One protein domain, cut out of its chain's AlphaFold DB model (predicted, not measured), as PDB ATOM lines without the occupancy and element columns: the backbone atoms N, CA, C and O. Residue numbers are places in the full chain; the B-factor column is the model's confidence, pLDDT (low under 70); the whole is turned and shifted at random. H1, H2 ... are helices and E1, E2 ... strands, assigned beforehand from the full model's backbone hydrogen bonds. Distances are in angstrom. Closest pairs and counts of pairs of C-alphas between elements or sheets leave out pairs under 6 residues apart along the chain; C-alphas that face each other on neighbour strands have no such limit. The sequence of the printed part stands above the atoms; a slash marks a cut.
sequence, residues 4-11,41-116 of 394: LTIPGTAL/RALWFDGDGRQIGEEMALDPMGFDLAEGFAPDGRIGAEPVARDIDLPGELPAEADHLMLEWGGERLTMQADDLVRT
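This is residues 4 to 11 and 41 to 116 of the 394 residues of an uncharacterized protein of Sphingopyxis sp. HIX (UniProt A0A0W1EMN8). A strongly twisted sheet of four strands, E3, E2, E7 and E8, makes the body, and the two-stranded hairpin E4 and E5 reaches away from it as a long arm that makes the length of the whole. Near the base of the arm E5 runs on into E6, which pairs with E1 in a small second ribbon, while the one-turn helix H2 at the end of E8 packs on E1. The 84 printed residues hold two named helices and eight named strands, in the order E1 H1 E2 E3 E4 E5 E6 E7 E8 H2, and the class is mostly strand. The sheet order is E3, E2, E7, E8, all antiparallel, as are the pairs E1 and E6, and E4 and E5. The whole is loose, with a radius of gyration of the C-alphas of 15.6 A, and elongated, with spans of 50 by 28 by 21 A.

E1, residues 4 to 6, begins at C-alpha 4 at (-9.276, -43.885, 0.390). H1 is residues 8 to 11. After the cut come E2, residues 41 to 45, 13.4 A long, and E3, residues 51 to 57, 15.1 A. E4, residues 63 to 69, is 19.0 A long and ends at C-alpha 69 at (-26.854, -30.415, 22.530). E5, residues 75 to 81, is 19.7 A long. E6 is residues 84 to 86. E7, residues 96 to 101, is 16.8 A long, and E8, residues 104 to 109, is 17.3 A. H2, residues 110 to 113, ends at C-alpha 113 at (-8.001, -39.247, 2.249).

In the four-stranded sheet E3 and E8 are the edge strands. E2 and E3 form a hairpin, with N 42 and O 56 2.9 A apart. Between E2 and E7, N 98 and O 43 are 2.8 A apart. E7 and E8 form a hairpin, with N 97 and O 108 at 2.8 A. H1 and H2 are on the sheet but only graze it, with residues 10 to 11 and 110 to 113. The closest C-alphas of E1 and H2, those of Thr 5 and Leu 113, are 5.1 A apart. In E1 and E6, N 6 and O 84 are 2.8 A apart. E5 runs on into E6 across a break of 2 residues, at 21 degrees. In the hairpin E4 and E5, N 64 and O 80 are 2.8 A apart. The closest C-alphas of H1 and E5, those of Gly 8 and Ala 81, are 4.6 A apart. E4 is apart from E2, E7 and E8. H1 and H2 are too short for an O i to N i+4 pair; each has its 1 O i to N i+3 pair within hydrogen-bond range.

The C-alphas farthest apart, those of Gly 53 and Asp 72, are 50.7 A apart. Residues 12 to 40 are not printed, and C-alphas 11 and 41 are 11.7 A apart across this cut. Of the links that are printed whole, E6 to E7 is short and the others are tight. The mean pLDDT of the printed part is 87.4, and no printed residue is under 70.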
ATOM      1  N   LEU A   4      -8.992 -45.289   0.651       89.69
ATOM      2  CA  LEU A   4      -9.276 -43.885   0.390       89.69
ATOM      3  C   LEU A   4     -10.698 -43.574   0.822       89.69
ATOM      4  O   LEU A   4     -11.633 -44.198   0.329       89.69
ATOM      5  N   THR A   5     -10.858 -42.608   1.715       88.81
ATOM      6  CA  THR A   5     -12.166 -42.266   2.268       88.81
ATOM      7  C   THR A   5     -12.327 -40.756   2.328       88.81
ATOM      8  O   THR A   5     -11.514 -40.054   2.930       88.81
ATOM      9  N   ILE A   6     -13.404 -40.261   1.720       88.69
ATOM     10  CA  ILE A   6     -13.873 -38.895   1.919       88.69
ATOM     11  C   ILE A   6     -14.629 -38.870   3.252       88.69
ATOM     12  O   ILE A   6     -15.638 -39.568   3.368       88.69
ATOM     13  N   PRO A   7     -14.185 -38.085   4.247       84.00
ATOM     14  CA  PRO A   7     -14.883 -37.990   5.517       84.00
ATOM     15  C   PRO A   7     -16.240 -37.302   5.341       84.00
ATOM     16  O   PRO A   7     -16.347 -36.267   4.677       84.00
ATOM     17  N   GLY A   8     -17.262 -37.827   6.010       81.81
ATOM     18  CA  GLY A   8     -18.615 -37.277   6.042       81.81
ATOM     19  C   GLY A   8     -18.659 -35.806   6.452       81.81
ATOM     20  O   GLY A   8     -19.390 -35.007   5.880       81.81
ATOM     21  N   THR A   9     -17.763 -35.391   7.346       74.75
ATOM     22  CA  THR A   9     -17.642 -33.996   7.799       74.75
ATOM     23  C   THR A   9     -17.260 -33.022   6.679       74.75
ATOM     24  O   THR A   9     -17.718 -31.878   6.665       74.75
ATOM     25  N   ALA A  10     -16.455 -33.466   5.709       80.69
ATOM     26  CA  ALA A  10     -16.137 -32.693   4.511       80.69
ATOM     27  C   ALA A  10     -17.361 -32.608   3.583       80.69
ATOM     28  O   ALA A  10     -17.697 -31.536   3.075       80.69
ATOM     29  N   LEU A  11     -18.079 -33.723   3.425       84.62
ATOM     30  CA  LEU A  11     -19.314 -33.798   2.644       84.62
ATOM     31  C   LEU A  11     -20.438 -32.938   3.238       84.62
ATOM     32  O   LEU A  11     -21.191 -32.322   2.490       84.62
ATOM     33  N   ARG A  41     -19.531 -35.751  -7.878       94.38
ATOM     34  CA  ARG A  41     -18.413 -36.048  -8.787       94.38
ATOM     35  C   ARG A  41     -17.084 -35.825  -8.091       94.38
ATOM     36  O   ARG A  41     -16.954 -34.876  -7.323       94.38
ATOM     37  N   ALA A  42     -16.107 -36.671  -8.390       95.81
ATOM     38  CA  ALA A  42     -14.765 -36.628  -7.826       95.81
ATOM     39  C   ALA A  42     -13.705 -36.593  -8.940       95.81
ATOM     40  O   ALA A  42     -13.758 -37.368  -9.898       95.81
ATOM     41  N   LEU A  43     -12.750 -35.670  -8.822       97.00
ATOM     42  CA  LEU A  43     -11.716 -35.380  -9.820       97.00
ATOM     43  C   LEU A  43     -10.356 -35.251  -9.125       97.00
ATOM     44  O   LEU A  43     -10.216 -34.461  -8.193       97.00
ATOM     45  N   TRP A  44      -9.350 -35.992  -9.584       97.38
ATOM     46  CA  TRP A  44      -7.986 -35.895  -9.058       97.38
ATOM     47  C   TRP A  44      -7.180 -34.825  -9.784       97.38
ATOM     48  O   TRP A  44      -7.323 -34.649 -10.995       97.38
ATOM     49  N   PHE A  45      -6.287 -34.157  -9.056       98.12
ATOM     50  CA  PHE A  45      -5.386 -33.145  -9.596       98.12
ATOM     51  C   PHE A  45      -3.959 -33.335  -9.081       98.12
ATOM     52  O   PHE A  45      -3.751 -33.775  -7.948       98.12
ATOM     53  N   ASP A  46      -2.983 -32.998  -9.924       98.00
ATOM     54  CA  ASP A  46      -1.565 -32.944  -9.560       98.00
ATOM     55  C   ASP A  46      -1.186 -31.612  -8.879       98.00
ATOM     56  O   ASP A  46      -1.988 -30.675  -8.790       98.00
ATOM     57  N   GLY A  47       0.065 -31.503  -8.421       96.00
ATOM     58  CA  GLY A  47       0.590 -30.283  -7.789       96.00
ATOM     59  C   GLY A  47       0.719 -29.072  -8.729       96.00
ATOM     60  O   GLY A  47       0.919 -27.951  -8.261       96.00
ATOM     61  N   ASP A  48       0.580 -29.268 -10.047       97.44
ATOM     62  CA  ASP A  48       0.502 -28.199 -11.050       97.44
ATOM     63  C   ASP A  48      -0.960 -27.761 -11.313       97.44
ATOM     64  O   ASP A  48      -1.203 -26.858 -12.122       97.44
ATOM     65  N   GLY A  49      -1.942 -28.396 -10.662       96.56
ATOM     66  CA  GLY A  49      -3.371 -28.155 -10.861       96.56
ATOM     67  C   GLY A  49      -3.926 -28.746 -12.160       96.56
ATOM     68  O   GLY A  49      -4.973 -28.301 -12.639       96.56
ATOM     69  N   ARG A  50      -3.247 -29.724 -12.771       97.75
ATOM     70  CA  ARG A  50      -3.777 -30.470 -13.920       97.75
ATOM     71  C   ARG A  50      -4.626 -31.628 -13.422       97.75
ATOM     72  O   ARG A  50      -4.212 -32.363 -12.533       97.75
ATOM     73  N   GLN A  51      -5.791 -31.817 -14.038       97.56
ATOM     74  CA  GLN A  51      -6.602 -33.000 -13.777       97.56
ATOM     75  C   GLN A  51      -5.835 -34.256 -14.209       97.56
ATOM     76  O   GLN A  51      -5.327 -34.323 -15.333       97.56
ATOM     77  N   ILE A  52      -5.806 -35.254 -13.334       97.25
ATOM     78  CA  ILE A  52      -5.228 -36.569 -13.595       97.25
ATOM     79  C   ILE A  52      -6.320 -37.639 -13.504       97.25
ATOM     80  O   ILE A  52      -7.187 -37.599 -12.635       97.25
ATOM     81  N   GLY A  53      -6.287 -38.609 -14.416       94.19
ATOM     82  CA  GLY A  53      -7.291 -39.673 -14.470       94.19
ATOM     83  C   GLY A  53      -8.672 -39.232 -14.975       94.19
ATOM     84  O   GLY A  53      -8.871 -38.114 -15.458       94.19
ATOM     85  N   GLU A  54      -9.618 -40.168 -14.918       95.62
ATOM     86  CA  GLU A  54     -11.009 -39.958 -15.328       95.62
ATOM     87  C   GLU A  54     -11.853 -39.406 -14.171       95.62
ATOM     88  O   GLU A  54     -11.537 -39.610 -12.999       95.62
ATOM     89  N   GLU A  55     -12.933 -38.701 -14.513       95.25
ATOM     90  CA  GLU A  55     -13.947 -38.287 -13.542       95.25
ATOM     91  C   GLU A  55     -14.609 -39.519 -12.920       95.25
ATOM     92  O   GLU A  55     -15.000 -40.456 -13.622       95.25
ATOM     93  N   MET A  56     -14.768 -39.493 -11.602       94.81
ATOM     94  CA  MET A  56     -15.440 -40.541 -10.856       94.81
ATOM     95  C   MET A  56     -16.820 -40.060 -10.416       94.81
ATOM     96  O   MET A  56     -16.943 -39.105  -9.646       94.81
ATOM     97  N   ALA A  57     -17.862 -40.737 -10.895       91.94
ATOM     98  CA  ALA A  57     -19.204 -40.581 -10.352       91.94
ATOM     99  C   ALA A  57     -19.291 -41.347  -9.028       91.94
ATOM    100  O   ALA A  57     -18.997 -42.544  -8.987       91.94
ATOM    101  N   LEU A  58     -19.673 -40.652  -7.961       90.81
ATOM    102  CA  LEU A  58     -19.900 -41.238  -6.647       90.81
ATOM    103  C   LEU A  58     -21.393 -41.482  -6.435       90.81
ATOM    104  O   LEU A  58     -22.243 -40.786  -7.003       90.81
ATOM    105  N   ASP A  59     -21.702 -42.477  -5.609       85.00
ATOM    106  CA  ASP A  59     -23.072 -42.726  -5.177       85.00
ATOM    107  C   ASP A  59     -23.645 -41.490  -4.455       85.00
ATOM    108  O   ASP A  59     -22.891 -40.686  -3.888       85.00
ATOM    109  N   PRO A  60     -24.979 -41.304  -4.464       78.81
ATOM    110  CA  PRO A  60     -25.615 -40.229  -3.717       78.81
ATOM    111  C   PRO A  60     -25.192 -40.248  -2.246       78.81
ATOM    112  O   PRO A  60     -25.115 -41.313  -1.632       78.81
ATOM    113  N   MET A  61     -24.968 -39.064  -1.671       80.62
ATOM    114  CA  MET A  61     -24.589 -38.951  -0.264       80.62
ATOM    115  C   MET A  61     -25.673 -39.558   0.629       80.62
ATOM    116  O   MET A  61     -26.823 -39.114   0.629       80.62
ATOM    117  N   GLY A  62     -25.296 -40.588   1.386       78.56
ATOM    118  CA  GLY A  62     -26.099 -41.094   2.491       78.56
ATOM    119  C   GLY A  62     -25.965 -40.175   3.699       78.56
ATOM    120  O   GLY A  62     -24.925 -39.544   3.869       78.56
ATOM    121  N   PHE A  63     -26.993 -40.129   4.546       77.56
ATOM    122  CA  PHE A  63     -26.976 -39.345   5.779       77.56
ATOM    123  C   PHE A  63     -27.310 -40.223   6.990       77.56
ATOM    124  O   PHE A  63     -28.202 -41.070   6.916       77.56
ATOM    125  N   ASP A  64     -26.619 -39.991   8.101       72.44
ATOM    126  CA  ASP A  64     -26.944 -40.475   9.442       72.44
ATOM    127  C   ASP A  64     -27.505 -39.345  10.301       72.44
ATOM    128  O   ASP A  64     -27.341 -38.180   9.962       72.44
ATOM    129  N   LEU A  65     -28.162 -39.670  11.415       71.81
ATOM    130  CA  LEU A  65     -28.416 -38.689  12.467       71.81
ATOM    131  C   LEU A  65     -27.261 -38.677  13.450       71.81
ATOM    132  O   LEU A  65     -26.739 -39.735  13.824       71.81
ATOM    133  N   ALA A  66     -26.935 -37.488  13.926       70.56
ATOM    134  CA  ALA A  66     -26.191 -37.364  15.157       70.56
ATOM    135  C   ALA A  66     -26.568 -36.122  15.942       70.56
ATOM    136  O   ALA A  66     -27.221 -35.206  15.443       70.56
ATOM    137  N   GLU A  67     -26.215 -36.166  17.216       74.94
ATOM    138  CA  GLU A  67     -26.846 -35.343  18.221       74.94
ATOM    139  C   GLU A  67     -26.176 -33.981  18.367       74.94
ATOM    140  O   GLU A  67     -24.954 -33.828  18.327       74.94
ATOM    141  N   GLY A  68     -27.014 -32.969  18.554       72.69
ATOM    142  CA  GLY A  68     -26.634 -31.618  18.917       72.69
ATOM    143  C   GLY A  68     -27.241 -31.263  20.266       72.69
ATOM    144  O   GLY A  68     -28.437 -31.412  20.491       72.69
ATOM    145  N   PHE A  69     -26.425 -30.744  21.171       78.44
ATOM    146  CA  PHE A  69     -26.854 -30.415  22.530       78.44
ATOM    147  C   PHE A  69     -26.996 -28.885  22.690       78.44
ATOM    148  O   PHE A  69     -26.298 -28.126  22.014       78.44
ATOM    149  N   ALA A  70     -27.783 -28.369  23.637       73.50
ATOM    150  CA  ALA A  70     -27.847 -26.936  23.996       73.50
ATOM    151  C   ALA A  70     -27.322 -26.654  25.408       73.50
ATOM    152  O   ALA A  70     -27.492 -27.499  26.287       73.50
ATOM    153  N   PRO A  71     -26.871 -25.407  25.670       71.06
ATOM    154  CA  PRO A  71     -26.548 -24.928  27.020       71.06
ATOM    155  C   PRO A  71     -27.695 -25.011  28.021       71.06
ATOM    156  O   PRO A  71     -27.461 -25.097  29.222       71.06
ATOM    157  N   ASP A  72     -28.941 -24.992  27.547       76.44
ATOM    158  CA  ASP A  72     -30.127 -25.187  28.388       76.44
ATOM    159  C   ASP A  72     -30.466 -26.670  28.634       76.44
ATOM    160  O   ASP A  72     -31.477 -26.981  29.264       76.44
ATOM    161  N   GLY A  73     -29.620 -27.582  28.152       79.44
ATOM    162  CA  GLY A  73     -29.751 -29.024  28.292       79.44
ATOM    163  C   GLY A  73     -30.637 -29.694  27.245       79.44
ATOM    164  O   GLY A  73     -30.731 -30.919  27.260       79.44
ATOM    165  N   ARG A  74     -31.276 -28.946  26.329       82.69
ATOM    166  CA  ARG A  74     -32.018 -29.567  25.220       82.69
ATOM    167  C   ARG A  74     -31.082 -30.380  24.333       82.69
ATOM    168  O   ARG A  74     -29.941 -29.992  24.102       82.69
ATOM    169  N   ILE A  75     -31.611 -31.475  23.809       82.75
ATOM    170  CA  ILE A  75     -30.939 -32.353  22.856       82.75
ATOM    171  C   ILE A  75     -31.741 -32.308  21.554       82.75
ATOM    172  O   ILE A  75     -32.970 -32.188  21.568       82.75
ATOM    173  N   GLY A  76     -31.041 -32.312  20.433       76.19
ATOM    174  CA  GLY A  76     -31.578 -32.431  19.090       76.19
ATOM    175  C   GLY A  76     -30.676 -33.338  18.264       76.19
ATOM    176  O   GLY A  76     -29.654 -33.802  18.748       76.19
ATOM    177  N   ALA A  77     -31.030 -33.557  17.007       73.62
ATOM    178  CA  ALA A  77     -30.231 -34.335  16.071       73.62
ATOM    179  C   ALA A  77     -30.162 -33.603  14.734       73.62
ATOM    180  O   ALA A  77     -31.076 -32.856  14.401       73.62
ATOM    181  N   GLU A  78     -29.115 -33.802  13.949       72.44
ATOM    182  CA  GLU A  78     -28.963 -33.267  12.595       72.44
ATOM    183  C   GLU A  78     -28.537 -34.384  11.640       72.44
ATOM    184  O   GLU A  78     -27.844 -35.313  12.063       72.44
ATOM    185  N   PRO A  79     -28.955 -34.332  10.360       73.12
ATOM    186  CA  PRO A  79     -28.410 -35.235   9.367       73.12
ATOM    187  C   PRO A  79     -26.943 -34.896   9.097       73.12
ATOM    188  O   PRO A  79     -26.580 -33.726   8.958       73.12
ATOM    189  N   VAL A  80     -26.135 -35.928   8.931       74.31
ATOM    190  CA  VAL A  80     -24.731 -35.821   8.561       74.31
ATOM    191  C   VAL A  80     -24.357 -36.839   7.523       74.31
ATOM    192  O   VAL A  80     -24.764 -37.995   7.591       74.31
ATOM    193  N   ALA A  81     -23.615 -36.385   6.529       82.25
ATOM    194  CA  ALA A  81     -23.169 -37.201   5.430       82.25
ATOM    195  C   ALA A  81     -22.308 -38.349   5.962       82.25
ATOM    196  O   ALA A  81     -21.476 -38.176   6.851       82.25
ATOM    197  N   ARG A  82     -22.522 -39.538   5.405       81.38
ATOM    198  CA  ARG A  82     -21.665 -40.693   5.652       81.38
ATOM    199  C   ARG A  82     -20.359 -40.546   4.892       81.38
ATOM    200  O   ARG A  82     -20.313 -39.912   3.837       81.38
ATOM    201  N   ASP A  83     -19.325 -41.192   5.409       85.12
ATOM    202  CA  ASP A  83     -18.071 -41.374   4.693       85.12
ATOM    203  C   ASP A  83     -18.315 -42.046   3.332       85.12
ATOM    204  O   ASP A  83     -19.165 -42.932   3.196       85.12
ATOM    205  N   ILE A  84     -17.555 -41.625   2.320       88.69
ATOM    206  CA  ILE A  84     -17.574 -42.249   0.995       88.69
ATOM    207  C   ILE A  84     -16.215 -42.870   0.726       88.69
ATOM    208  O   ILE A  84     -15.198 -42.179   0.641       88.69
ATOM    209  N   ASP A  85     -16.219 -44.183   0.544       89.25
ATOM    210  CA  ASP A  85     -15.039 -44.914   0.118       89.25
ATOM    211  C   ASP A  85     -14.797 -44.725  -1.371       89.25
ATOM    212  O   ASP A  85     -15.658 -45.003  -2.209       89.25
ATOM    213  N   LEU A  86     -13.590 -44.285  -1.704       91.25
ATOM    214  CA  LEU A  86     -13.164 -44.155  -3.082       91.25
ATOM    215  C   LEU A  86     -12.632 -45.505  -3.583       91.25
ATOM    216  O   LEU A  86     -11.810 -46.139  -2.914       91.25
ATOM    217  N   PRO A  87     -13.058 -45.963  -4.771       90.31
ATOM    218  CA  PRO A  87     -12.495 -47.147  -5.393       90.31
ATOM    219  C   PRO A  87     -11.041 -46.914  -5.826       90.31
ATOM    220  O   PRO A  87     -10.694 -45.874  -6.383       90.31
ATOM    221  N   GLY A  88     -10.215 -47.949  -5.666       89.88
ATOM    222  CA  GLY A  88      -8.848 -47.990  -6.190       89.88
ATOM    223  C   GLY A  88      -7.771 -47.535  -5.203       89.88
ATOM    224  O   GLY A  88      -7.976 -47.515  -3.993       89.88
ATOM    225  N   GLU A  89      -6.592 -47.239  -5.746       91.69
ATOM    226  CA  GLU A  89      -5.429 -46.738  -5.005       91.69
ATOM    227  C   GLU A  89      -5.238 -45.242  -5.270       91.69
ATOM    228  O   GLU A  89      -5.702 -44.720  -6.288       91.69
ATOM    229  N   LEU A  90      -4.516 -44.557  -4.376       93.00
ATOM    230  CA  LEU A  90      -4.180 -43.149  -4.569       93.00
ATOM    231  C   LEU A  90      -3.321 -42.994  -5.831       93.00
ATOM    232  O   LEU A  90      -2.267 -43.634  -5.908       93.00
ATOM    233  N   PRO A  91      -3.715 -42.159  -6.814       95.31
ATOM    234  CA  PRO A  91      -2.859 -41.910  -7.964       95.31
ATOM    235  C   PRO A  91      -1.517 -41.340  -7.498       95.31
ATOM    236  O   PRO A  91      -1.482 -40.409  -6.702       95.31
ATOM    237  N   ALA A  92      -0.404 -41.875  -8.003       95.38
ATOM    238  CA  ALA A  92       0.934 -41.527  -7.511       95.38
ATOM    239  C   ALA A  92       1.296 -40.035  -7.654       95.38
ATOM    240  O   ALA A  92       2.172 -39.548  -6.945       95.38
ATOM    241  N   GLU A  93       0.647 -39.330  -8.584       96.56
ATOM    242  CA  GLU A  93       0.839 -37.896  -8.832       96.56
ATOM    243  C   GLU A  93      -0.267 -37.028  -8.205       96.56
ATOM    244  O   GLU A  93      -0.252 -35.814  -8.390       96.56
ATOM    245  N   ALA A  94      -1.231 -37.627  -7.492       96.62
ATOM    246  CA  ALA A  94      -2.317 -36.886  -6.863       96.62
ATOM    247  C   ALA A  94      -1.792 -36.017  -5.722       96.62
ATOM    248  O   ALA A  94      -1.209 -36.513  -4.762       96.62
ATOM    249  N   ASP A  95      -2.069 -34.724  -5.823       97.25
ATOM    250  CA  ASP A  95      -1.861 -33.743  -4.761       97.25
ATOM    251  C   ASP A  95      -3.174 -33.494  -4.008       97.25
ATOM    252  O   ASP A  95      -3.211 -33.477  -2.779       97.25
ATOM    253  N   HIS A  96      -4.286 -33.386  -4.741       97.25
ATOM    254  CA  HIS A  96      -5.601 -33.165  -4.153       97.25
ATOM    255  C   HIS A  96      -6.740 -33.811  -4.947       97.25
ATOM    256  O   HIS A  96      -6.635 -34.107  -6.140       97.25
ATOM    257  N   LEU A  97      -7.861 -34.001  -4.256       96.94
ATOM    258  CA  LEU A  97      -9.152 -34.381  -4.810       96.94
ATOM    259  C   LEU A  97     -10.086 -33.170  -4.802       96.94
ATOM    260  O   LEU A  97     -10.193 -32.474  -3.794       96.94
ATOM    261  N   MET A  98     -10.797 -32.943  -5.902       97.00
ATOM    262  CA  MET A  98     -11.904 -31.996  -5.977       97.00
ATOM    263  C   MET A  98     -13.232 -32.748  -6.050       97.00
ATOM    264  O   MET A  98     -13.412 -33.615  -6.905       97.00
ATOM    265  N   LEU A  99     -14.162 -32.380  -5.177       95.12
ATOM    266  CA  LEU A  99     -15.544 -32.837  -5.171       95.12
ATOM    267  C   LEU A  99     -16.443 -31.754  -5.760       95.12
ATOM    268  O   LEU A  99     -16.280 -30.585  -5.415       95.12
ATOM    269  N   GLU A 100     -17.396 -32.134  -6.611       92.69
ATOM    270  CA  GLU A 100     -18.398 -31.222  -7.173       92.69
ATOM    271  C   GLU A 100     -19.829 -31.720  -6.910       92.69
ATOM    272  O   GLU A 100     -20.161 -32.857  -7.255       92.69
ATOM    273  N   TRP A 101     -20.690 -30.852  -6.362       89.44
ATOM    274  CA  TRP A 101     -22.124 -31.114  -6.151       89.44
ATOM    275  C   TRP A 101     -22.941 -29.821  -6.228       89.44
ATOM    276  O   TRP A 101     -22.560 -28.849  -5.586       89.44
ATOM    277  N   GLY A 102     -24.039 -29.736  -6.991       83.94
ATOM    278  CA  GLY A 102     -24.840 -28.499  -7.006       83.94
ATOM    279  C   GLY A 102     -24.137 -27.275  -7.604       83.94
ATOM    280  O   GLY A 102     -24.573 -26.155  -7.370       83.94
ATOM    281  N   GLY A 103     -23.010 -27.455  -8.306       85.75
ATOM    282  CA  GLY A 103     -22.104 -26.363  -8.701       85.75
ATOM    283  C   GLY A 103     -21.140 -25.897  -7.600       85.75
ATOM    284  O   GLY A 103     -20.230 -25.119  -7.887       85.75
ATOM    285  N   GLU A 104     -21.285 -26.408  -6.380       90.75
ATOM    286  CA  GLU A 104     -20.338 -26.215  -5.287       90.75
ATOM    287  C   GLU A 104     -19.123 -27.124  -5.454       90.75
ATOM    288  O   GLU A 104     -19.200 -28.200  -6.058       90.75
ATOM    289  N   ARG A 105     -17.983 -26.674  -4.918       93.62
ATOM    290  CA  ARG A 105     -16.701 -27.374  -5.012       93.62
ATOM    291  C   ARG A 105     -16.029 -27.470  -3.656       93.62
ATOM    292  O   ARG A 105     -15.945 -26.474  -2.941       93.62
ATOM    293  N   LEU A 106     -15.475 -28.637  -3.354       92.88
ATOM    294  CA  LEU A 106     -14.627 -28.855  -2.187       92.88
ATOM    295  C   LEU A 106     -13.306 -29.487  -2.614       92.88
ATOM    296  O   LEU A 106     -13.307 -30.458  -3.362       92.88
ATOM    297  N   THR A 107     -12.188 -28.959  -2.123       94.56
ATOM    298  CA  THR A 107     -10.853 -29.509  -2.387       94.56
ATOM    299  C   THR A 107     -10.273 -30.113  -1.117       94.56
ATOM    300  O   THR A 107     -10.323 -29.491  -0.057       94.56
ATOM    301  N   MET A 108      -9.699 -31.307  -1.234       92.69
ATOM    302  CA  MET A 108      -9.093 -32.060  -0.138       92.69
ATOM    303  C   MET A 108      -7.697 -32.524  -0.528       92.69
ATOM    304  O   MET A 108      -7.505 -32.971  -1.656       92.69
ATOM    305  N   GLN A 109      -6.731 -32.446   0.386       94.38
ATOM    306  CA  GLN A 109      -5.394 -32.980   0.128       94.38
ATOM    307  C   GLN A 109      -5.453 -34.505   0.012       94.38
ATOM    308  O   GLN A 109      -6.173 -35.166   0.762       94.38
ATOM    309  N   ALA A 110      -4.695 -35.062  -0.927       93.25
ATOM    310  CA  ALA A 110      -4.656 -36.496  -1.195       93.25
ATOM    311  C   ALA A 110      -4.297 -37.313   0.058       93.25
ATOM    312  O   ALA A 110      -4.953 -38.309   0.361       93.25
ATOM    313  N   ASP A 111      -3.311 -36.843   0.824       88.25
ATOM    314  CA  ASP A 111      -2.842 -37.502   2.046       88.25
ATOM    315  C   ASP A 111      -3.899 -37.539   3.163       88.25
ATOM    316  O   ASP A 111      -3.865 -38.437   4.005       88.25
ATOM    317  N   ASP A 112      -4.867 -36.617   3.164       85.12
ATOM    318  CA  ASP A 112      -5.949 -36.590   4.158       85.12
ATOM    319  C   ASP A 112      -7.033 -37.645   3.876       85.12
ATOM    320  O   ASP A 112      -7.830 -37.971   4.759       85.12
ATOM    321  N   LEU A 113      -7.059 -38.201   2.659       88.06
ATOM    322  CA  LEU A 113      -8.001 -39.247   2.249       88.06
ATOM    323  C   LEU A 113      -7.507 -40.648   2.615       88.06
ATOM    324  O   LEU A 113      -8.294 -41.594   2.624       88.06
ATOM    325  N   VAL A 114      -6.212 -40.803   2.900       86.88
ATOM    326  CA  VAL A 114      -5.591 -42.102   3.162       86.88
ATOM    327  C   VAL A 114      -5.900 -42.554   4.590       86.88
ATOM    328  O   VAL A 114      -5.397 -42.005   5.571       86.88
ATOM    329  N   ARG A 115      -6.698 -43.614   4.721       82.31
ATOM    330  CA  ARG A 115      -7.007 -44.282   5.990       82.31
ATOM    331  C   ARG A 115      -6.159 -45.538   6.146       82.31
ATOM    332  O   ARG A 115      -6.090 -46.383   5.249       82.31
ATOM    333  N   THR A 116      -5.518 -45.684   7.303       79.00
ATOM    334  CA  THR A 116      -4.857 -46.941   7.662       79.00
ATOM    335  C   THR A 116      -5.876 -47.928   8.206       79.00
ATOM    336  O   THR A 116      -6.769 -47.572   8.982       79.00
TER     337      THR A 116